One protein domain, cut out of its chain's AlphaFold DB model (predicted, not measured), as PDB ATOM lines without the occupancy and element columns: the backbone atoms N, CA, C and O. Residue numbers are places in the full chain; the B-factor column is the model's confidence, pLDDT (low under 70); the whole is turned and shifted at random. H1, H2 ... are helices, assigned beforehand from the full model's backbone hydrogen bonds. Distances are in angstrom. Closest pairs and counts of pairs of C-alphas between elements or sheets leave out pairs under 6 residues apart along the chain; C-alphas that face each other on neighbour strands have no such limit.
ATOM      1  N   THR A  30      38.035  25.887  17.505       70.06
ATOM      2  CA  THR A  30      37.309  26.360  18.692       70.06
ATOM      3  C   THR A  30      37.281  25.317  19.804       70.06
ATOM      4  O   THR A  30      37.534  25.658  20.962       70.06
ATOM      5  N   ASP A  31      37.087  24.040  19.469       80.75
ATOM      6  CA  ASP A  31      37.051  22.956  20.457       80.75
ATOM      7  C   ASP A  31      38.423  22.670  21.069       80.75
ATOM      8  O   ASP A  31      38.558  22.492  22.286       80.75
ATOM      9  N   LEU A  32      39.479  22.690  20.250       82.69
ATOM     10  CA  LEU A  32      40.843  22.523  20.741       82.69
ATOM     11  C   LEU A  32      41.247  23.676  21.670       82.69
ATOM     12  O   LEU A  32      41.842  23.437  22.730       82.69
ATOM     13  N   LEU A  33      40.895  24.913  21.299       86.62
ATOM     14  CA  LEU A  33      41.116  26.099  22.124       86.62
ATOM     15  C   LEU A  33      40.392  25.965  23.468       86.62
ATOM     16  O   LEU A  33      41.026  26.088  24.518       86.62
ATOM     17  N   LYS A  34      39.097  25.635  23.441       87.38
ATOM     18  CA  LYS A  34      38.262  25.450  24.633       87.38
ATOM     19  C   LYS A  34      38.821  24.370  25.559       87.38
ATOM     20  O   LYS A  34      38.958  24.601  26.759       87.38
ATOM     21  N   LYS A  35      39.241  23.222  25.019       89.56
ATOM     22  CA  LYS A  35      39.845  22.128  25.799       89.56
ATOM     23  C   LYS A  35      41.174  22.535  26.439       89.56
ATOM     24  O   LYS A  35      41.412  22.244  27.617       89.56
ATOM     25  N   LYS A  36      42.050  23.215  25.690       91.88
ATOM     26  CA  LYS A  36      43.338  23.705  26.210       91.88
ATOM     27  C   LYS A  36      43.124  24.766  27.296       91.88
ATOM     28  O   LYS A  36      43.806  24.717  28.324       91.88
ATOM     29  N   LEU A  37      42.170  25.677  27.101       94.06
ATOM     30  CA  LEU A  37      41.807  26.699  28.082       94.06
ATOM     31  C   LEU A  37      41.197  26.091  29.336       94.06
ATOM     32  O   LEU A  37      41.724  26.354  30.408       94.06
ATOM     33  N   SER A  38      40.195  25.216  29.216       94.50
ATOM     34  CA  SER A  38      39.551  24.532  30.347       94.50
ATOM     35  C   SER A  38      40.577  23.833  31.253       94.50
ATOM     36  O   SER A  38      40.595  24.026  32.470       94.50
ATOM     37  N   LYS A  39      41.537  23.109  30.659       95.12
ATOM     38  CA  LYS A  39      42.644  22.502  31.414       95.12
ATOM     39  C   LYS A  39      43.539  23.544  32.089       95.12
ATOM     40  O   LYS A  39      44.009  23.313  33.204       95.12
ATOM     41  N   SER A  40      43.817  24.654  31.413       96.62
ATOM     42  CA  SER A  40      44.695  25.707  31.931       96.62
ATOM     43  C   SER A  40      44.036  26.447  33.094       96.62
ATOM     44  O   SER A  40      44.632  26.519  34.160       96.62
ATOM     45  N   VAL A  41      42.789  26.896  32.954       96.50
ATOM     46  CA  VAL A  41      42.061  27.591  34.027       96.50
ATOM     47  C   VAL A  41      41.841  26.690  35.245       96.50
ATOM     48  O   VAL A  41      42.085  27.119  36.370       96.50
ATOM     49  N   LYS A  42      41.535  25.401  35.042       95.06
ATOM     50  CA  LYS A  42      41.483  24.416  36.132       95.06
ATOM     51  C   LYS A  42      42.818  24.321  36.877       95.06
ATOM     52  O   LYS A  42      42.849  24.342  38.104       95.06
ATOM     53  N   ASN A  43      43.930  24.206  36.150       94.12
ATOM     54  CA  ASN A  43      45.260  24.133  36.762       94.12
ATOM     55  C   ASN A  43      45.672  25.447  37.434       94.12
ATOM     56  O   ASN A  43      46.428  25.405  38.400       94.12
ATOM     57  N   LEU A  44      45.186  26.591  36.949       92.88
ATOM     58  CA  LEU A  44      45.385  27.886  37.593       92.88
ATOM     59  C   LEU A  44      44.692  27.917  38.963       92.88
ATOM     60  O   LEU A  44      45.320  28.291  39.952       92.88
ATOM     61  N   TYR A  45      43.437  27.460  39.030       92.88
ATOM     62  CA  TYR A  45      42.671  27.377  40.275       92.88
ATOM     63  C   TYR A  45      43.274  26.379  41.269       92.88
ATOM     64  O   TYR A  45      43.588  26.745  42.400       92.88
ATOM     65  N   LEU A  46      43.483  25.130  40.838       89.31
ATOM     66  CA  LEU A  46      44.058  24.074  41.681       89.31
ATOM     67  C   LEU A  46      45.493  24.384  42.100       89.31
ATOM     68  O   LEU A  46      45.927  23.973  43.168       89.31
ATOM     69  N   GLY A  47      46.231  25.083  41.237       86.69
ATOM     70  CA  GLY A  47      47.558  25.583  41.536       86.69
ATOM     71  C   GLY A  47      47.512  26.541  42.713       86.69
ATOM     72  O   GLY A  47      48.116  26.253  43.732       86.69
ATOM     73  N   LYS A  48      46.745  27.631  42.600       81.31
ATOM     74  CA  LYS A  48      46.676  28.672  43.634       81.31
ATOM     75  C   LYS A  48      46.118  28.181  44.970       81.31
ATOM     76  O   LYS A  48      46.572  28.653  46.000       81.31
ATOM     77  N   HIS A  49      45.134  27.283  44.958       86.19
ATOM     78  CA  HIS A  49      44.483  26.794  46.182       86.19
ATOM     79  C   HIS A  49      45.030  25.446  46.669       86.19
ATOM     80  O   HIS A  49      44.462  24.830  47.569       86.19
ATOM     81  N   GLY A  50      46.115  24.955  46.070       85.25
ATOM     82  CA  GLY A  50      46.818  23.789  46.586       85.25
ATOM     83  C   GLY A  50      47.537  24.129  47.891       85.25
ATOM     84  O   GLY A  50      48.152  25.187  47.997       85.25
ATOM     85  N   LEU A  51      47.518  23.211  48.862       86.00
ATOM     86  CA  LEU A  51      48.223  23.375  50.148       86.00
ATOM     87  C   LEU A  51      49.713  23.713  49.968       86.00
ATOM     88  O   LEU A  51      50.272  24.477  50.742       86.00
ATOM     89  N   GLU A  52      50.319  23.179  48.910       89.44
ATOM     90  CA  GLU A  52      51.743  23.323  48.604       89.44
ATOM     91  C   GLU A  52      52.080  24.570  47.770       89.44
ATOM     92  O   GLU A  52      53.218  24.734  47.334       89.44
ATOM     93  N   TYR A  53      51.106  25.427  47.449       87.88
ATOM     94  CA  TYR A  53      51.371  26.593  46.610       87.88
ATOM     95  C   TYR A  53      52.153  27.672  47.376       87.88
ATOM     96  O   TYR A  53      51.755  28.046  48.479       87.88
ATOM     97  N   PRO A  54      53.233  28.236  46.803       89.06
ATOM     98  CA  PRO A  54      53.941  29.343  47.431       89.06
ATOM     99  C   PRO A  54      53.160  30.650  47.226       89.06
ATOM    100  O   PRO A  54      53.187  31.243  46.147       89.06
ATOM    101  N   TYR A  55      52.445  31.087  48.265       84.75
ATOM    102  CA  TYR A  55      51.565  32.263  48.224       84.75
ATOM    103  C   TYR A  55      52.303  33.608  48.129       84.75
ATOM    104  O   TYR A  55      51.694  34.606  47.749       84.75
ATOM    105  N   ASP A  56      53.600  33.635  48.434       87.19
ATOM    106  CA  ASP A  56      54.451  34.817  48.324       87.19
ATOM    107  C   ASP A  56      55.861  34.465  47.815       87.19
ATOM    108  O   ASP A  56      56.222  33.295  47.635       87.19
ATOM    109  N   GLN A  57      56.664  35.501  47.556       88.62
ATOM    110  CA  GLN A  57      58.023  35.339  47.044       88.62
ATOM    111  C   GLN A  57      58.943  34.616  48.040       88.62
ATOM    112  O   GLN A  57      59.740  33.785  47.625       88.62
ATOM    113  N   SER A  58      58.803  34.865  49.344       92.12
ATOM    114  CA  SER A  58      59.628  34.231  50.382       92.12
ATOM    115  C   SER A  58      59.372  32.721  50.463       92.12
ATOM    116  O   SER A  58      60.303  31.920  50.575       92.12
ATOM    117  N   ALA A  59      58.108  32.311  50.353       90.50
ATOM    118  CA  ALA A  59      57.706  30.917  50.262       90.50
ATOM    119  C   ALA A  59      58.256  30.263  48.987       90.50
ATOM    120  O   ALA A  59      58.802  29.161  49.056       90.50
ATOM    121  N   LEU A  60      58.177  30.945  47.838       93.25
ATOM    122  CA  LEU A  60      58.732  30.438  46.581       93.25
ATOM    123  C   LEU A  60      60.256  30.275  46.659       93.25
ATOM    124  O   LEU A  60      60.776  29.220  46.292       93.25
ATOM    125  N   ASP A  61      60.962  31.279  47.173       94.56
ATOM    126  CA  ASP A  61      62.416  31.259  47.337       94.56
ATOM    127  C   ASP A  61      62.850  30.095  48.229       94.56
ATOM    128  O   ASP A  61      63.820  29.396  47.926       94.56
ATOM    129  N   ARG A  62      62.087  29.820  49.293       95.31
ATOM    130  CA  ARG A  62      62.295  28.649  50.151       95.31
ATOM    131  C   ARG A  62      62.083  27.345  49.391       95.31
ATOM    132  O   ARG A  62      62.962  26.489  49.426       95.31
ATOM    133  N   CYS A  63      60.982  27.213  48.645       94.19
ATOM    134  CA  CYS A  63      60.720  26.025  47.830       94.19
ATOM    135  C   CYS A  63      61.836  25.754  46.811       94.19
ATOM    136  O   CYS A  63      62.198  24.599  46.584       94.19
ATOM    137  N   LEU A  64      62.383  26.810  46.201       95.06
ATOM    138  CA  LEU A  64      63.491  26.727  45.251       95.06
ATOM    139  C   LEU A  64      64.800  26.334  45.945       95.06
ATOM    140  O   LEU A  64      65.467  25.402  45.494       95.06
ATOM    141  N   LYS A  65      65.145  27.002  47.052       97.25
ATOM    142  CA  LYS A  65      66.364  26.742  47.831       97.25
ATOM    143  C   LYS A  65      66.398  25.317  48.383       97.25
ATOM    144  O   LYS A  65      67.436  24.667  48.327       97.25
ATOM    145  N   GLU A  66      65.273  24.843  48.905       96.56
ATOM    146  CA  GLU A  66      65.140  23.514  49.514       96.56
ATOM    147  C   GLU A  66      64.820  22.416  48.486       96.56
ATOM    148  O   GLU A  66      64.736  21.244  48.840       96.56
ATOM    149  N   GLN A  67      64.636  22.774  47.209       96.19
ATOM    150  CA  GLN A  67      64.213  21.867  46.133       96.19
ATOM    151  C   GLN A  67      62.958  21.045  46.481       96.19
ATOM    152  O   GLN A  67      62.812  19.887  46.065       96.19
ATOM    153  N   TYR A  68      62.031  21.644  47.231       96.06
ATOM    154  CA  TYR A  68      60.866  20.953  47.770       96.06
ATOM    155  C   TYR A  68      59.857  20.608  46.662       96.06
ATOM    156  O   TYR A  68      59.066  21.433  46.197       96.06
ATOM    157  N   GLN A  69      59.903  19.353  46.209       96.06
ATOM    158  CA  GLN A  69      59.206  18.893  45.004       96.06
ATOM    159  C   GLN A  69      57.677  19.070  45.009       96.06
ATOM    160  O   GLN A  69      57.141  19.400  43.946       96.06
ATOM    161  N   PRO A  70      56.941  18.866  46.122       94.56
ATOM    162  CA  PRO A  70      55.502  19.125  46.162       94.56
ATOM    163  C   PRO A  70      55.161  20.576  45.800       94.56
ATOM    164  O   PRO A  70      54.394  20.799  44.858       94.56
ATOM    165  N   CYS A  71      55.827  21.545  46.434       94.38
ATOM    166  CA  CYS A  71      55.648  22.966  46.140       94.38
ATOM    167  C   CYS A  71      56.029  23.317  44.699       94.38
ATOM    168  O   CYS A  71      55.225  23.881  43.951       94.38
ATOM    169  N   LEU A  72      57.221  22.899  44.255       93.75
ATOM    170  CA  LEU A  72      57.695  23.176  42.896       93.75
ATOM    171  C   LEU A  72      56.755  22.602  41.827       93.75
ATOM    172  O   LEU A  72      56.545  23.217  40.783       93.75
ATOM    173  N   ARG A  73      56.141  21.441  42.077       93.62
ATOM    174  CA  ARG A  73      55.179  20.825  41.155       93.62
ATOM    175  C   ARG A  73      53.901  21.648  41.024       93.62
ATOM    176  O   ARG A  73      53.419  21.821  39.903       93.62
ATOM    177  N   VAL A  74      53.335  22.115  42.136       92.31
ATOM    178  CA  VAL A  74      52.108  22.929  42.121       92.31
ATOM    179  C   VAL A  74      52.393  24.295  41.496       92.31
ATOM    180  O   VAL A  74      51.679  24.697  40.574       92.31
ATOM    181  N   TYR A  75      53.496  24.941  41.885       92.19
ATOM    182  CA  TYR A  75      53.960  26.194  41.287       92.19
ATOM    183  C   TYR A  75      54.134  26.079  39.766       92.19
ATOM    184  O   TYR A  75      53.535  26.843  39.010       92.19
ATOM    185  N   ASN A  76      54.868  25.069  39.284       91.94
ATOM    186  CA  ASN A  76      55.109  24.887  37.851       91.94
ATOM    187  C   ASN A  76      53.828  24.575  37.060       91.94
ATOM    188  O   ASN A  76      53.703  24.987  35.905       91.94
ATOM    189  N   LYS A  77      52.850  23.877  37.658       91.88
ATOM    190  CA  LYS A  77      51.533  23.670  37.031       91.88
ATOM    191  C   LYS A  77      50.783  24.991  36.846       91.88
ATOM    192  O   LYS A  77      50.245  25.212  35.761       91.88
ATOM    193  N   ALA A  78      50.767  25.853  37.865       92.31
ATOM    194  CA  ALA A  78      50.131  27.168  37.797       92.31
ATOM    195  C   ALA A  78      50.851  28.091  36.801       92.31
ATOM    196  O   ALA A  78      50.209  28.709  35.950       92.31
ATOM    197  N   LYS A  79      52.189  28.110  36.838       92.69
ATOM    198  CA  LYS A  79      53.028  28.869  35.901       92.69
ATOM    199  C   LYS A  79      52.751  28.467  34.451       92.69
ATOM    200  O   LYS A  79      52.391  29.311  33.635       92.69
ATOM    201  N   LYS A  80      52.787  27.166  34.146       94.31
ATOM    202  CA  LYS A  80      52.484  26.651  32.803       94.31
ATOM    203  C   LYS A  80      51.042  26.938  32.372       94.31
ATOM    204  O   LYS A  80      50.775  27.138  31.190       94.31
ATOM    205  N   ALA A  81      50.088  26.933  33.303       95.12
ATOM    206  CA  ALA A  81      48.709  27.319  33.014       95.12
ATOM    207  C   ALA A  81      48.601  28.793  32.596       95.12
ATOM    208  O   ALA A  81      47.989  29.078  31.567       95.12
ATOM    209  N   LYS A  82      49.244  29.703  33.339       95.12
ATOM    210  CA  LYS A  82      49.356  31.129  32.993       95.12
ATOM    211  C   LYS A  82      49.990  31.315  31.611       95.12
ATOM    212  O   LYS A  82      49.397  31.966  30.759       95.12
ATOM    213  N   GLU A  83      51.137  30.688  31.353       95.62
ATOM    214  CA  GLU A  83      51.825  30.743  30.050       95.62
ATOM    215  C   GLU A  83      50.938  30.244  28.896       95.62
ATOM    216  O   GLU A  83      50.892  30.838  27.819       95.62
ATOM    217  N   ASN A  84      50.175  29.168  29.112       95.06
ATOM    218  CA  ASN A  84      49.251  28.652  28.103       95.06
ATOM    219  C   ASN A  84      48.104  29.615  27.793       95.06
ATOM    220  O   ASN A  84      47.707  29.685  26.636       95.06
ATOM    221  N   ILE A  85      47.569  30.315  28.798       95.00
ATOM    222  CA  ILE A  85      46.512  31.316  28.600       95.00
ATOM    223  C   ILE A  85      47.080  32.514  27.830       95.00
ATOM    224  O   ILE A  85      46.500  32.927  26.832       95.00
ATOM    225  N   LEU A  86      48.241  33.021  28.252       94.75
ATOM    226  CA  LEU A  86      48.857  34.227  27.686       94.75
ATOM    227  C   LEU A  86      49.488  34.026  26.300       94.75
ATOM    228  O   LEU A  86      49.711  34.995  25.585       94.75
ATOM    229  N   SER A  87      49.783  32.786  25.904       94.75
ATOM    230  CA  SER A  87      50.314  32.475  24.564       94.75
ATOM    231  C   SER A  87      49.245  32.415  23.469       94.75
ATOM    232  O   SER A  87      49.575  32.250  22.295       94.75
ATOM    233  N   MET A  88      47.962  32.508  23.825       92.75
ATOM    234  CA  MET A  88      46.853  32.512  22.872       92.75
ATOM    235  C   MET A  88      46.544  33.938  22.389       92.75
ATOM    236  O   MET A  88      46.826  34.897  23.106       92.75
ATOM    237  N   PRO A  89      45.914  34.112  21.210       94.19
ATOM    238  CA  PRO A  89      45.423  35.421  20.789       94.19
ATOM    239  C   PRO A  89      44.465  36.000  21.835       94.19
ATOM    240  O   PRO A  89      43.439  35.386  22.138       94.19
ATOM    241  N   SER A  90      44.805  37.173  22.377       94.31
ATOM    242  CA  SER A  90      44.177  37.714  23.589       94.31
ATOM    243  C   SER A  90      42.653  37.803  23.494       94.31
ATOM    244  O   SER A  90      41.947  37.335  24.382       94.31
ATOM    245  N   ASP A  91      42.120  38.329  22.387       94.88
ATOM    246  CA  ASP A  91      40.671  38.498  22.222       94.88
ATOM    247  C   ASP A  91      39.919  37.169  22.126       94.88
ATOM    248  O   ASP A  91      38.815  37.044  22.666       94.88
ATOM    249  N   ALA A  92      40.520  36.179  21.456       93.19
ATOM    250  CA  ALA A  92      39.955  34.842  21.313       93.19
ATOM    251  C   ALA A  92      39.992  34.089  22.648       93.19
ATOM    252  O   ALA A  92      39.004  33.464  23.036       93.19
ATOM    253  N   ALA A  93      41.106  34.195  23.376       95.25
ATOM    254  CA  ALA A  93      41.262  33.602  24.694       95.25
ATOM    255  C   ALA A  93      40.286  34.216  25.706       95.25
ATOM    256  O   ALA A  93      39.616  33.476  26.421       95.25
ATOM    257  N   LEU A  94      40.125  35.544  25.702       97.06
ATOM    258  CA  LEU A  94      39.143  36.232  26.538       97.06
ATOM    259  C   LEU A  94      37.706  35.799  26.214       97.06
ATOM    260  O   LEU A  94      36.961  35.465  27.131       97.06
ATOM    261  N   SER A  95      37.316  35.757  24.932       96.25
ATOM    262  CA  SER A  95      35.988  35.250  24.536       96.25
ATOM    263  C   SER A  95      35.748  33.836  25.060       96.25
ATOM    264  O   SER A  95      34.699  33.550  25.627       96.25
ATOM    265  N   ALA A  96      36.728  32.949  24.894       95.69
ATOM    266  CA  ALA A  96      36.604  31.568  25.334       95.69
ATOM    267  C   ALA A  96      36.571  31.437  26.866       95.69
ATOM    268  O   ALA A  96      35.822  30.614  27.378       95.69
ATOM    269  N   ILE A  97      37.321  32.259  27.608       97.31
ATOM    270  CA  ILE A  97      37.261  32.313  29.078       97.31
ATOM    271  C   ILE A  97      35.882  32.768  29.552       97.31
ATOM    272  O   ILE A  97      35.319  32.149  30.450       97.31
ATOM    273  N   LEU A  98      35.316  33.809  28.941       97.62
ATOM    274  CA  LEU A  98      33.970  34.273  29.270       97.62
ATOM    275  C   LEU A  98      32.939  33.163  29.006       97.62
ATOM    276  O   LEU A  98      32.175  32.825  29.908       97.62
ATOM    277  N   ASN A  99      33.003  32.494  27.852       96.06
ATOM    278  CA  ASN A  99      32.132  31.349  27.565       96.06
ATOM    279  C   ASN A  99      32.300  30.215  28.591       96.06
ATOM    280  O   ASN A  99      31.308  29.653  29.049       96.06
ATOM    281  N   LEU A 100      33.534  29.904  29.006       96.38
ATOM    282  CA  LEU A 100      33.780  28.906  30.051       96.38
ATOM    283  C   LEU A 100      33.128  29.298  31.380       96.38
ATOM    284  O   LEU A 100      32.571  28.423  32.032       96.38
ATOM    285  N   ILE A 101      33.145  30.576  31.776       96.44
ATOM    286  CA  ILE A 101      32.423  31.049  32.971       96.44
ATOM    287  C   ILE A 101      30.928  30.747  32.826       96.44
ATOM    288  O   ILE A 101      30.342  30.127  33.708       96.44
ATOM    289  N   GLN A 102      30.320  31.129  31.701       95.62
ATOM    290  CA  GLN A 102      28.886  30.934  31.482       95.62
ATOM    291  C   GLN A 102      28.468  29.456  31.530       95.62
ATOM    292  O   GLN A 102      27.424  29.124  32.092       95.62
ATOM    293  N   GLU A 103      29.268  28.577  30.931       93.81
ATOM    294  CA  GLU A 103      28.974  27.146  30.853       93.81
ATOM    295  C   GLU A 103      29.260  26.420  32.172       93.81
ATOM    296  O   GLU A 103      28.438  25.644  32.647       93.81
ATOM    297  N   SER A 104      30.429  26.660  32.773       95.25
ATOM    298  CA  SER A 104      30.885  25.875  33.927       95.25
ATOM    299  C   SER A 104      30.315  26.354  35.257       95.25
ATOM    300  O   SER A 104      30.089  25.529  36.132       95.25
ATOM    301  N   CYS A 105      30.016  27.649  35.413       94.12
ATOM    302  CA  CYS A 105      29.422  28.170  36.649       94.12
ATOM    303  C   CYS A 105      27.917  27.868  36.782       94.12
ATOM    304  O   CYS A 105      27.339  28.122  37.833       94.12
ATOM    305  N   ASN A 106      27.282  27.351  35.726       88.75
ATOM    306  CA  ASN A 106      25.890  26.884  35.730       88.75
ATOM    307  C   ASN A 106      25.774  25.349  35.739       88.75
ATOM    308  O   ASN A 106      24.667  24.824  35.675       88.75
ATOM    309  N   SER A 107      26.894  24.627  35.722       86.12
ATOM    310  CA  SER A 107      26.893  23.171  35.581       86.12
ATOM    311  C   SER A 107      26.518  22.478  36.889       86.12
ATOM    312  O   SER A 107      27.031  22.832  37.947       86.12
ATOM    313  N   GLU A 108      25.692  21.436  36.791       72.94
ATOM    314  CA  GLU A 108      25.300  20.573  37.915       72.94
ATOM    315  C   GLU A 108      26.390  19.548  38.298       72.94
ATOM    316  O   GLU A 108      26.367  19.008  39.399       72.94
ATOM    317  N   ASP A 109      27.374  19.279  37.425       73.44
ATOM    318  CA  ASP A 109      28.570  18.491  37.782       73.44
ATOM    319  C   ASP A 109      29.496  19.321  38.684       73.44
ATOM    320  O   ASP A 109      30.298  20.133  38.211       73.44
ATOM    321  N   GLU A 110      29.355  19.130  39.994       73.12
ATOM    322  CA  GLU A 110      29.852  20.080  40.984       73.12
ATOM    323  C   GLU A 110      31.379  20.212  40.994       73.12
ATOM    324  O   GLU A 110      31.904  21.317  41.022       73.12
ATOM    325  N   ILE A 111      32.155  19.125  40.960       81.12
ATOM    326  CA  ILE A 111      33.582  19.247  41.311       81.12
ATOM    327  C   ILE A 111      34.410  19.791  40.142       81.12
ATOM    328  O   ILE A 111      35.188  20.736  40.302       81.12
ATOM    329  N   GLN A 112      34.289  19.188  38.956       84.25
ATOM    330  CA  GLN A 112      35.123  19.589  37.820       84.25
ATOM    331  C   GLN A 112      34.691  20.931  37.245       84.25
ATOM    332  O   GLN A 112      35.556  21.750  36.912       84.25
ATOM    333  N   ALA A 113      33.383  21.169  37.152       89.38
ATOM    334  CA  ALA A 113      32.884  22.426  36.632       89.38
ATOM    335  C   ALA A 113      33.212  23.588  37.575       89.38
ATOM    336  O   ALA A 113      33.659  24.623  37.083       89.38
ATOM    337  N   ASN A 114      33.171  23.399  38.903       91.62
ATOM    338  CA  ASN A 114      33.587  24.441  39.848       91.62
ATOM    339  C   ASN A 114      35.055  24.849  39.657       91.62
ATOM    340  O   ASN A 114      35.361  26.041  39.595       91.62
ATOM    341  N   TYR A 115      35.980  23.899  39.477       93.69
ATOM    342  CA  TYR A 115      37.389  24.248  39.237       93.69
ATOM    343  C   TYR A 115      37.594  25.038  37.942       93.69
ATOM    344  O   TYR A 115      38.439  25.937  37.889       93.69
ATOM    345  N   VAL A 116      36.836  24.710  36.893       95.56
ATOM    346  CA  VAL A 116      36.875  25.447  35.624       95.56
ATOM    347  C   VAL A 116      36.239  26.828  35.786       95.56
ATOM    348  O   VAL A 116      36.838  27.803  35.336       95.56
ATOM    349  N   CYS A 117      35.102  26.930  36.474       95.62
ATOM    350  CA  CYS A 117      34.391  28.176  36.749       95.62
ATOM    351  C   CYS A 117      35.292  29.166  37.492       95.62
ATOM    352  O   CYS A 117      35.659  30.213  36.953       95.62
ATOM    353  N   HIS A 118      35.750  28.799  38.690       94.94
ATOM    354  CA  HIS A 118      36.588  29.669  39.510       94.94
ATOM    355  C   HIS A 118      37.935  29.975  38.846       94.94
ATOM    356  O   HIS A 118      38.412  31.109  38.895       94.94
ATOM    357  N   GLY A 119      38.535  28.997  38.162       95.62
ATOM    358  CA  GLY A 119      39.749  29.218  37.381       95.62
ATOM    359  C   GLY A 119      39.563  30.222  36.245       95.62
ATOM    360  O   GLY A 119      40.456  31.032  35.988       95.62
ATOM    361  N   SER A 120      38.410  30.189  35.573       97.19
ATOM    362  CA  SER A 120      38.090  31.108  34.477       97.19
ATOM    363  C   SER A 120      37.864  32.524  35.000       97.19
ATOM    364  O   SER A 120      38.383  33.473  34.418       97.19
ATOM    365  N   ILE A 121      37.197  32.671  36.152       96.94
ATOM    366  CA  ILE A 121      37.048  33.966  36.833       96.94
ATOM    367  C   ILE A 121      38.421  34.517  37.246       96.94
ATOM    368  O   ILE A 121      38.729  35.679  36.988       96.94
ATOM    369  N   MET A 122      39.298  33.683  37.817       95.00
ATOM    370  CA  MET A 122      40.670  34.088  38.150       95.00
ATOM    371  C   MET A 122      41.462  34.556  36.922       95.00
ATOM    372  O   MET A 122      42.237  35.509  37.022       95.00
ATOM    373  N   ALA A 123      41.271  33.910  35.769       95.94
ATOM    374  CA  ALA A 123      41.975  34.247  34.535       95.94
ATOM    375  C   ALA A 123      41.605  35.634  33.979       95.94
ATOM    376  O   ALA A 123      42.404  36.207  33.238       95.94
ATOM    377  N   LEU A 124      40.467  36.223  34.381       96.50
ATOM    378  CA  LEU A 124      40.113  37.606  34.030       96.50
ATOM    379  C   LEU A 124      41.188  38.612  34.471       96.50
ATOM    380  O   LEU A 124      41.361  39.641  33.822       96.50
ATOM    381  N   TYR A 125      41.966  38.294  35.517       94.31
ATOM    382  CA  TYR A 125      43.080  39.121  35.997       94.31
ATOM    383  C   TYR A 125      44.089  39.483  34.895       94.31
ATOM    384  O   TYR A 125      44.683  40.559  34.952       94.31
ATOM    385  N   PHE A 126      44.269  38.610  33.899       94.31
ATOM    386  CA  PHE A 126      45.231  38.792  32.811       94.31
ATOM    387  C   PHE A 126      44.776  39.766  31.715       94.31
ATOM    388  O   PHE A 126      45.594  40.153  30.888       94.31
ATOM    389  N   TYR A 127      43.506  40.172  31.717       94.62
ATOM    390  CA  TYR A 127      42.907  41.019  30.685       94.62
ATOM    391  C   TYR A 127      42.458  42.337  31.314       94.62
ATOM    392  O   TYR A 127      41.365  42.424  31.883       94.62
ATOM    393  N   ASN A 128      43.343  43.335  31.303       93.06
ATOM    394  CA  ASN A 128      43.192  44.569  32.078       93.06
ATOM    395  C   ASN A 128      43.270  45.861  31.258       93.06
ATOM    396  O   ASN A 128      43.187  46.934  31.852       93.06
ATOM    397  N   ASP A 129      43.428  45.801  29.936       95.25
ATOM    398  CA  ASP A 129      43.292  47.003  29.118       95.25
ATOM    399  C   ASP A 129      41.821  47.426  28.986       95.25
ATOM    400  O   ASP A 129      40.895  46.663  29.271       95.25
ATOM    401  N   LYS A 130      41.599  48.673  28.558       96.00
ATOM    402  CA  LYS A 130      40.255  49.261  28.472       96.00
ATOM    403  C   LYS A 130      39.308  48.469  27.571       96.00
ATOM    404  O   LYS A 130      38.135  48.356  27.916       96.00
ATOM    405  N   ASN A 131      39.788  47.927  26.451       97.00
ATOM    406  CA  ASN A 131      38.940  47.227  25.487       97.00
ATOM    407  C   ASN A 131      38.497  45.876  26.049       97.00
ATOM    408  O   ASN A 131      37.311  45.536  25.999       97.00
ATOM    409  N   HIS A 132      39.433  45.123  26.634       97.31
ATOM    410  CA  HIS A 132      39.099  43.879  27.325       97.31
ATOM    411  C   HIS A 132      38.177  44.119  28.507       97.31
ATOM    412  O   HIS A 132      37.218  43.374  28.681       97.31
ATOM    413  N   ASP A 133      38.417  45.166  29.290       96.44
ATOM    414  CA  ASP A 133      37.607  45.454  30.466       96.44
ATOM    415  C   ASP A 133      36.165  45.842  30.101       96.44
ATOM    416  O   ASP A 133      35.214  45.345  30.705       96.44
ATOM    417  N   THR A 134      35.976  46.638  29.040       97.69
ATOM    418  CA  THR A 134      34.647  46.914  28.466       97.69
ATOM    419  C   THR A 134      33.956  45.630  28.012       97.69
ATOM    420  O   THR A 134      32.776  45.429  28.315       97.69
ATOM    421  N   LYS A 135      34.676  44.736  27.324       98.19
ATOM    422  CA  LYS A 135      34.132  43.446  26.883       98.19
ATOM    423  C   LYS A 135      33.698  42.593  28.075       98.19
ATOM    424  O   LYS A 135      32.555  42.145  28.096       98.19
ATOM    425  N   ILE A 136      34.550  42.447  29.090       98.12
ATOM    426  CA  ILE A 136      34.257  41.690  30.317       98.12
ATOM    427  C   ILE A 136      32.995  42.232  30.998       98.12
ATOM    428  O   ILE A 136      32.080  41.459  31.280       98.12
ATOM    429  N   LEU A 137      32.911  43.551  31.208       97.62
ATOM    430  CA  LEU A 137      31.740  44.180  31.821       97.62
ATOM    431  C   LEU A 137      30.469  43.933  31.001       97.62
ATOM    432  O   LEU A 137      29.434  43.570  31.559       97.62
ATOM    433  N   SER A 138      30.539  44.109  29.678       98.06
ATOM    434  CA  SER A 138      29.386  43.916  28.793       98.06
ATOM    435  C   SER A 138      28.871  42.475  28.804       98.06
ATOM    436  O   SER A 138      27.664  42.258  28.863       98.06
ATOM    437  N   THR A 139      29.772  41.491  28.816       98.25
ATOM    438  CA  THR A 139      29.399  40.077  28.844       98.25
ATOM    439  C   THR A 139      28.826  39.682  30.205       98.25
ATOM    440  O   THR A 139      27.771  39.056  30.254       98.25
ATOM    441  N   ILE A 140      29.445  40.109  31.314       97.12
ATOM    442  CA  ILE A 140      28.968  39.780  32.669       97.12
ATOM    443  C   ILE A 140      27.585  40.381  32.955       97.12
ATOM    444  O   ILE A 140      26.765  39.735  33.607       97.12
ATOM    445  N   LYS A 141      27.278  41.570  32.419       97.12
ATOM    446  CA  LYS A 141      25.926  42.156  32.478       97.12
ATOM    447  C   LYS A 141      24.849  41.220  31.923       97.12
ATOM    448  O   LYS A 141      23.746  41.187  32.466       97.12
ATOM    449  N   GLY A 142      25.180  40.465  30.874       96.88
ATOM    450  CA  GLY A 142      24.280  39.519  30.211       96.88
ATOM    451  C   GLY A 142      24.139  38.162  30.906       96.88
ATOM    452  O   GLY A 142      23.296  37.366  30.498       96.88
ATOM    453  N   TYR A 143      24.934  37.870  31.938       97.00
ATOM    454  CA  TYR A 143      24.811  36.617  32.682       97.00
ATOM    455  C   TYR A 143      23.587  36.592  33.600       97.00
ATOM    456  O   TYR A 143      23.042  37.624  33.990       97.00
ATOM    457  N   ASN A 144      23.150  35.384  33.962       96.00
ATOM    458  CA  ASN A 144      22.085  35.205  34.943       96.00
ATOM    459  C   ASN A 144      22.571  35.578  36.364       96.00
ATOM    460  O   ASN A 144      23.772  35.699  36.626       96.00
ATOM    461  N   LYS A 145      21.622  35.739  37.293       95.19
ATOM    462  CA  LYS A 145      21.909  36.109  38.687       95.19
ATOM    463  C   LYS A 145      22.844  35.114  39.382       95.19
ATOM    464  O   LYS A 145      23.751  35.536  40.089       95.19
ATOM    465  N   THR A 146      22.676  33.815  39.137       94.25
ATOM    466  CA  THR A 146      23.511  32.756  39.728       94.25
ATOM    467  C   THR A 146      24.990  32.947  39.400       94.25
ATOM    468  O   THR A 146      25.817  33.017  40.307       94.25
ATOM    469  N   ILE A 147      25.331  33.122  38.120       95.88
ATOM    470  CA  ILE A 147      26.715  33.363  37.698       95.88
ATOM    471  C   ILE A 147      27.228  34.685  38.271       95.88
ATOM    472  O   ILE A 147      28.357  34.736  38.753       95.88
ATOM    473  N   LYS A 148      26.423  35.757  38.237       96.06
ATOM    474  CA  LYS A 148      26.821  37.056  38.803       96.06
ATOM    475  C   LYS A 148      27.174  36.923  40.287       96.06
ATOM    476  O   LYS A 148      28.238  37.388  40.686       96.06
ATOM    477  N   ASN A 149      26.354  36.230  41.076       95.19
ATOM    478  CA  ASN A 149      26.638  35.966  42.490       95.19
ATOM    479  C   ASN A 149      27.987  35.253  42.660       95.19
ATOM    480  O   ASN A 149      28.831  35.719  43.420       95.19
ATOM    481  N   ILE A 150      28.245  34.191  41.888       94.56
ATOM    482  CA  ILE A 150      29.528  33.472  41.932       94.56
ATOM    483  C   ILE A 150      30.696  34.408  41.589       94.56
ATOM    484  O   ILE A 150      31.705  34.427  42.290       94.56
ATOM    485  N   ILE A 151      30.572  35.211  40.533       95.25
ATOM    486  CA  ILE A 151      31.632  36.125  40.094       95.25
ATOM    487  C   ILE A 151      31.990  37.143  41.181       95.25
ATOM    488  O   ILE A 151      33.178  37.400  41.383       95.25
ATOM    489  N   PHE A 152      30.994  37.731  41.849       94.12
ATOM    490  CA  PHE A 152      31.205  38.867  42.752       94.12
ATOM    491  C   PHE A 152      31.409  38.486  44.218       94.12
ATOM    492  O   PHE A 152      32.070  39.237  44.932       94.12
ATOM    493  N   ASN A 153      30.921  37.326  44.658       91.75
ATOM    494  CA  ASN A 153      31.109  36.868  46.038       91.75
ATOM    495  C   ASN A 153      32.428  36.117  46.258       91.75
ATOM    496  O   ASN A 153      32.838  35.884  47.391       91.75
ATOM    497  N   ASN A 154      33.144  35.769  45.189       81.25
ATOM    498  CA  ASN A 154      34.467  35.180  45.316       81.25
ATOM    499  C   ASN A 154      35.530  36.283  45.240       81.25
ATOM    500  O   ASN A 154      35.697  36.905  44.193       81.25
ATOM    501  N   GLY A 155      36.250  36.501  46.350       68.75
ATOM    502  CA  GLY A 155      37.294  37.523  46.554       68.75
ATOM    503  C   GLY A 155      38.547  37.351  45.685       68.75
ATOM    504  O   GLY A 155      39.677  37.291  46.170       68.75
ATOM    505  N   PHE A 156      38.366  37.222  44.378       77.75
ATOM    506  CA  PHE A 156      39.432  37.033  43.421       77.75
ATOM    507  C   PHE A 156      40.125  38.353  43.092       77.75
ATOM    508  O   PHE A 156      39.521  39.410  42.946       77.75
ATOM    509  N   SER A 157      41.429  38.260  42.848       81.88
ATOM    510  CA  SER A 157      42.301  39.412  42.602       81.88
ATOM    511  C   SER A 157      41.972  40.202  41.327       81.88
ATOM    512  O   SER A 157      42.542  41.271  41.118       81.88
ATOM    513  N   TRP A 158      41.096  39.697  40.447       88.38
ATOM    514  CA  TRP A 158      40.798  40.338  39.162       88.38
ATOM    515  C   TRP A 158      40.132  41.712  39.322       88.38
ATOM    516  O   TRP A 158      40.417  42.589  38.505       88.38
ATOM    517  N   PHE A 159      39.375  41.947  40.403       89.44
ATOM    518  CA  PHE A 159      38.783  43.254  40.730       89.44
ATOM    519  C   PHE A 159      39.826  44.375  40.865       89.44
ATOM    520  O   PHE A 159      39.572  45.519  40.500       89.44
ATOM    521  N   HIS A 160      41.029  44.047  41.344       86.88
ATOM    522  CA  HIS A 160      42.079  45.034  41.622       86.88
ATOM    523  C   HIS A 160      42.789  45.548  40.361       86.88
ATOM    524  O   HIS A 160      43.516  46.538  40.426       86.88
ATOM    525  N   ASN A 161      42.605  44.879  39.219       87.56
ATOM    526  CA  ASN A 161      43.347  45.141  37.986       87.56
ATOM    527  C   ASN A 161      42.407  45.502  36.825       87.56
ATOM    528  O   ASN A 161      42.475  44.902  35.757       87.56
ATOM    529  N   ARG A 162      41.459  46.409  37.073       92.06
ATOM    530  CA  ARG A 162      40.416  46.829  36.123       92.06
ATOM    531  C   ARG A 162      40.722  48.237  35.625       92.06
ATOM    532  O   ARG A 162      41.107  49.089  36.428       92.06
ATOM    533  N   ALA A 163      40.568  48.483  34.328       92.88
ATOM    534  CA  ALA A 163      40.863  49.783  33.724       92.88
ATOM    535  C   ALA A 163      39.697  50.769  33.867       92.88
ATOM    536  O   ALA A 163      39.916  51.951  34.133       92.88
ATOM    537  N   ASN A 164      38.461  50.287  33.740       93.62
ATOM    538  CA  ASN A 164      37.239  51.089  33.755       93.62
ATOM    539  C   ASN A 164      36.566  51.020  35.135       93.62
ATOM    540  O   ASN A 164      35.407  50.639  35.285       93.62
ATOM    541  N   LYS A 165      37.328  51.375  36.174       92.69
ATOM    542  CA  LYS A 165      36.946  51.278  37.594       92.69
ATOM    543  C   LYS A 165      35.579  51.883  37.927       92.69
ATOM    544  O   LYS A 165      34.770  51.251  38.602       92.69
ATOM    545  N   ASN A 166      35.310  53.086  37.424       94.12
ATOM    546  CA  ASN A 166      34.051  53.785  37.681       94.12
ATOM    547  C   ASN A 166      32.853  53.065  37.052       94.12
ATOM    548  O   ASN A 166      31.796  52.998  37.672       94.12
ATOM    549  N   ASP A 167      33.014  52.480  35.864       95.94
ATOM    550  CA  ASP A 167      31.929  51.762  35.186       95.94
ATOM    551  C   ASP A 167      31.538  50.502  35.958       95.94
ATOM    552  O   ASP A 167      30.352  50.205  36.109       95.94
ATOM    553  N   TRP A 168      32.530  49.793  36.498       95.75
ATOM    554  CA  TRP A 168      32.312  48.655  37.385       95.75
ATOM    555  C   TRP A 168      31.617  49.052  38.686       95.75
ATOM    556  O   TRP A 168      30.626  48.427  39.063       95.75
ATOM    557  N   ALA A 169      32.093  50.105  39.352       94.88
ATOM    558  CA  ALA A 169      31.473  50.605  40.576       94.88
ATOM    559  C   ALA A 169      30.009  51.016  40.334       94.88
ATOM    560  O   ALA A 169      29.122  50.581  41.063       94.88
ATOM    561  N   ASN A 170      29.742  51.772  39.265       96.06
ATOM    562  CA  ASN A 170      28.397  52.203  38.876       96.06
ATOM    563  C   ASN A 170      27.480  51.035  38.501       96.06
ATOM    564  O   ASN A 170      26.282  51.069  38.765       96.06
ATOM    565  N   TYR A 171      28.021  49.993  37.877       96.69
ATOM    566  CA  TYR A 171      27.256  48.786  37.600       96.69
ATOM    567  C   TYR A 171      26.827  48.094  38.901       96.69
ATOM    568  O   TYR A 171      25.647  47.804  39.098       96.69
ATOM    569  N   LEU A 172      27.765  47.903  39.830       95.12
ATOM    570  CA  LEU A 172      27.517  47.183  41.078       95.12
ATOM    571  C   LEU A 172      26.604  47.924  42.060       95.12
ATOM    572  O   LEU A 172      26.015  47.285  42.929       95.12
ATOM    573  N   THR A 173      26.435  49.246  41.948       94.50
ATOM    574  CA  THR A 173      25.475  49.974  42.797       94.50
ATOM    575  C   THR A 173      24.029  49.568  42.518       94.50
ATOM    576  O   THR A 173      23.245  49.495  43.466       94.50
ATOM    577  N   SER A 174      23.693  49.255  41.264       92.31
ATOM    578  CA  SER A 174      22.319  48.989  40.810       92.31
ATOM    579  C   SER A 174      22.009  47.516  40.537       92.31
ATOM    580  O   SER A 174      20.840  47.141  40.549       92.31
ATOM    581  N   GLU A 175      23.023  46.681  40.311       95.00
ATOM    582  CA  GLU A 175      22.827  45.264  39.999       95.00
ATOM    583  C   GLU A 175      22.297  44.455  41.202       95.00
ATOM    584  O   GLU A 175      22.691  44.672  42.356       95.00
ATOM    585  N   ASP A 176      21.417  43.491  40.915       94.06
ATOM    586  CA  ASP A 176      20.806  42.596  41.901       94.06
ATOM    587  C   ASP A 176      21.688  41.359  42.140       94.06
ATOM    588  O   ASP A 176      21.478  40.284  41.574       94.06
ATOM    589  N   ILE A 177      22.699  41.529  42.992       94.00
ATOM    590  CA  ILE A 177      23.571  40.454  43.482       94.00
ATOM    591  C   ILE A 177      23.128  40.057  44.892       94.00
ATOM    592  O   ILE A 177      22.966  40.910  45.768       94.00
ATOM    593  N   SER A 178      22.971  38.754  45.125       95.38
ATOM    594  CA  SER A 178      22.786  38.199  46.469       95.38
ATOM    595  C   SER A 178      24.144  38.105  47.154       95.38
ATOM    596  O   SER A 178      24.858  37.122  46.986       95.38
ATOM    597  N   TRP A 179      24.525  39.157  47.872       93.69
ATOM    598  CA  TRP A 179      25.802  39.228  48.581       93.69
ATOM    599  C   TRP A 179      25.849  38.241  49.751       93.69
ATOM    600  O   TRP A 179      24.882  38.139  50.504       93.69
ATOM    601  N   ASP A 180      26.977  37.546  49.911       90.50
ATOM    602  CA  ASP A 180      27.128  36.482  50.917       90.50
ATOM    603  C   ASP A 180      27.059  36.999  52.366       90.50
ATOM    604  O   ASP A 180      26.699  36.249  53.271       90.50
ATOM    605  N   HIS A 181      27.413  38.265  52.610       89.31
ATOM    606  CA  HIS A 181      27.348  38.878  53.935       89.31
ATOM    607  C   HIS A 181      27.090  40.388  53.871       89.31
ATOM    608  O   HIS A 181      27.223  41.051  52.837       89.31
ATOM    609  N   GLU A 182      26.693  40.948  55.014       86.69
ATOM    610  CA  GLU A 182      26.531  42.388  55.172       86.69
ATOM    611  C   GLU A 182      27.879  43.088  54.937       86.69
ATOM    612  O   GLU A 182      28.892  42.731  55.530       86.69
ATOM    613  N   GLY A 183      27.900  44.073  54.039       87.81
ATOM    614  CA  GLY A 183      29.106  44.841  53.713       87.81
ATOM    615  C   GLY A 183      29.841  44.419  52.436       87.81
ATOM    616  O   GLY A 183      30.465  45.295  51.833       87.81
ATOM    617  N   SER A 184      29.690  43.184  51.928       91.19
ATOM    618  CA  SER A 184      30.460  42.706  50.755       91.19
ATOM    619  C   SER A 184      30.282  43.599  49.528       91.19
ATOM    620  O   SER A 184      31.244  43.930  48.837       91.19
ATOM    621  N   LYS A 185      29.052  44.078  49.290       93.44
ATOM    622  CA  LYS A 185      28.754  45.030  48.209       93.44
ATOM    623  C   LYS A 185      29.653  46.264  48.278       93.44
ATOM    624  O   LYS A 185      30.226  46.687  47.275       93.44
ATOM    625  N   LYS A 186      29.750  46.859  49.468       92.62
ATOM    626  CA  LYS A 186      30.528  48.078  49.707       92.62
ATOM    627  C   LYS A 186      32.018  47.798  49.551       92.62
ATOM    628  O   LYS A 186      32.713  48.605  48.945       92.62
ATOM    629  N   GLU A 187      32.496  46.664  50.053       90.81
ATOM    630  CA  GLU A 187      33.893  46.247  49.918       90.81
ATOM    631  C   GLU A 187      34.298  46.085  48.453       90.81
ATOM    632  O   GLU A 187      35.271  46.701  48.020       90.81
ATOM    633  N   VAL A 188      33.515  45.345  47.664       91.56
ATOM    634  CA  VAL A 188      33.801  45.138  46.239       91.56
ATOM    635  C   VAL A 188      33.769  46.464  45.477       91.56
ATOM    636  O   VAL A 188      34.709  46.759  44.740       91.56
ATOM    637  N   ILE A 189      32.758  47.315  45.691       92.62
ATOM    638  CA  ILE A 189      32.704  48.656  45.079       92.62
ATOM    639  C   ILE A 189      33.944  49.484  45.452       92.62
ATOM    640  O   ILE A 189      34.556  50.106  44.582       92.62
ATOM    641  N   ASN A 190      34.357  49.459  46.720       91.44
ATOM    642  CA  ASN A 190      35.544  50.176  47.176       91.44
ATOM    643  C   ASN A 190      36.827  49.651  46.518       91.44
ATOM    644  O   ASN A 190      37.698  50.458  46.192       91.44
ATOM    645  N   ILE A 191      36.945  48.341  46.267       89.38
ATOM    646  CA  ILE A 191      38.093  47.766  45.549       89.38
ATOM    647  C   ILE A 191      38.219  48.395  44.158       89.38
ATOM    648  O   ILE A 191      39.320  48.794  43.772       89.38
ATOM    649  N   PHE A 192      37.108  48.546  43.431       90.44
ATOM    650  CA  PHE A 192      37.129  49.218  42.132       90.44
ATOM    651  C   PHE A 192      37.509  50.698  42.260       90.44
ATOM    652  O   PHE A 192      38.289  51.181  41.449       90.44
ATOM    653  N   LEU A 193      37.020  51.421  43.273       89.25
ATOM    654  CA  LEU A 193      37.242  52.870  43.407       89.25
ATOM    655  C   LEU A 193      38.616  53.273  43.991       89.25
ATOM    656  O   LEU A 193      39.039  54.416  43.825       89.25
TER     657      LEU A 193
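What this domain is: This is residues 30 to 193 of the 205 residues of an uncharacterized protein of hydrothermal vent metagenome (UniProt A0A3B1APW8). The helical hairpin of H4 and H5 lies in the middle of this domain, with the long helix H1 crossing H5 squarely on one side and the smaller helices H6 to H10 gathered more loosely on the other. H3 runs back beside H1, and H2 lies beyond the far end of H3, making one end of the longest axis, while H9 lies toward the opposite end. The printed part has 164 residues with ten named helices, H1 to H10 in order along the chain, and no named strand; its class is all helix. The whole is compact, with a radius of gyration of the C-alphas of 16.4 A, and its C-alphas span 50 by 37 by 32 A.

How they stand to each other: H1, residues 30 to 48, is the longest helix. H5, residues 110 to 126, touches residues 38 to 46 of H1 about perpendicular, at 90 degrees, and their closest C-alphas, of Val 41 and Gly 119, are 4.4 A apart. H3, residues 69 to 86, touches H1 and runs opposite ways to it at a tilt of 38 degrees, only just steep; their closest C-alphas, of Ser 40 and Ala 81, are 4.5 A apart. H2, residues 57 to 65, touches H3 only at the corner by their link, where the closest C-alphas, of Cys 63 and Cys 71, are 6.2 A apart. H4, residues 90 to 104, touches residues 33 to 38 of H1 about perpendicular, at 75 degrees, with the C-alphas of Lys 34 and Ala 96 closest at 6.4 A. H4 and H5 form a helical hairpin at a shallow tilt of 29 degrees, opposite ways, and the closest C-alphas, of Ser 104 and Ala 113, are 4.8 A apart. H6, residues 130 to 141, touches H4 at a shallow tilt of 18 degrees, the same way, with the C-alphas of Leu 98 and Thr 139 closest at 7.4 A. H8, residues 157 to 161, touches residues 121 to 126 of H5, with the C-alphas of Tyr 125 and Trp 158 closest at 4.1 A. H10, residues 184 to 193, touches H8, with the C-alphas of His 160 and Ile 191 closest at 6.2 A. H9, residues 165 to 174, and H10 form a second helical hairpin at a shallow tilt of 26 degrees, with the C-alphas of Lys 165 and Phe 192 closest at 5.0 A. H7, residues 145 to 153, touches no helix but is close to H5, where the C-alphas of Ile 121 and Ile 151 are closest at 6.7 A. Among the pairs that stay apart are H1 and H9, H2 and H5, and H3 and H10. Every O i to N i+4 pair is within hydrogen-bond range in H1, H2, H3, H4, H6, H7 and H10; the counts are 11 of 13 in H5, 5 of 6 in H9 and 0 of 1 in H8, where 2 of 2 O i to N i+3 pairs are within range.

Where its parts are: H1 begins at C-alpha 30, (37.309, 26.360, 18.692), and is 26.7 A long from first to last C-alpha. H5 measures 25.6 A, H3 25.3 A and H4 20.6 A. H6 is 16.5 A, H9 15.2 A, H10 14.3 A, H2 12.0 A, H7 11.8 A and H8 7.4 A. C-alpha 126, at the end of H5, is at (45.231, 38.792, 32.811), and H10 ends at C-alpha 193, (37.242, 52.870, 43.407).

The domain as a whole: The two C-alphas farthest apart, of Glu 66 and Ser 174, are 50.6 A from each other. The printed part has no cut. No link is long; H1 to H2, with 8 residues, and H9 to H10, with 9, are short, and the others are tight. The mean pLDDT of the printed part is 92.3, and residue 155 is the one printed residue under 70.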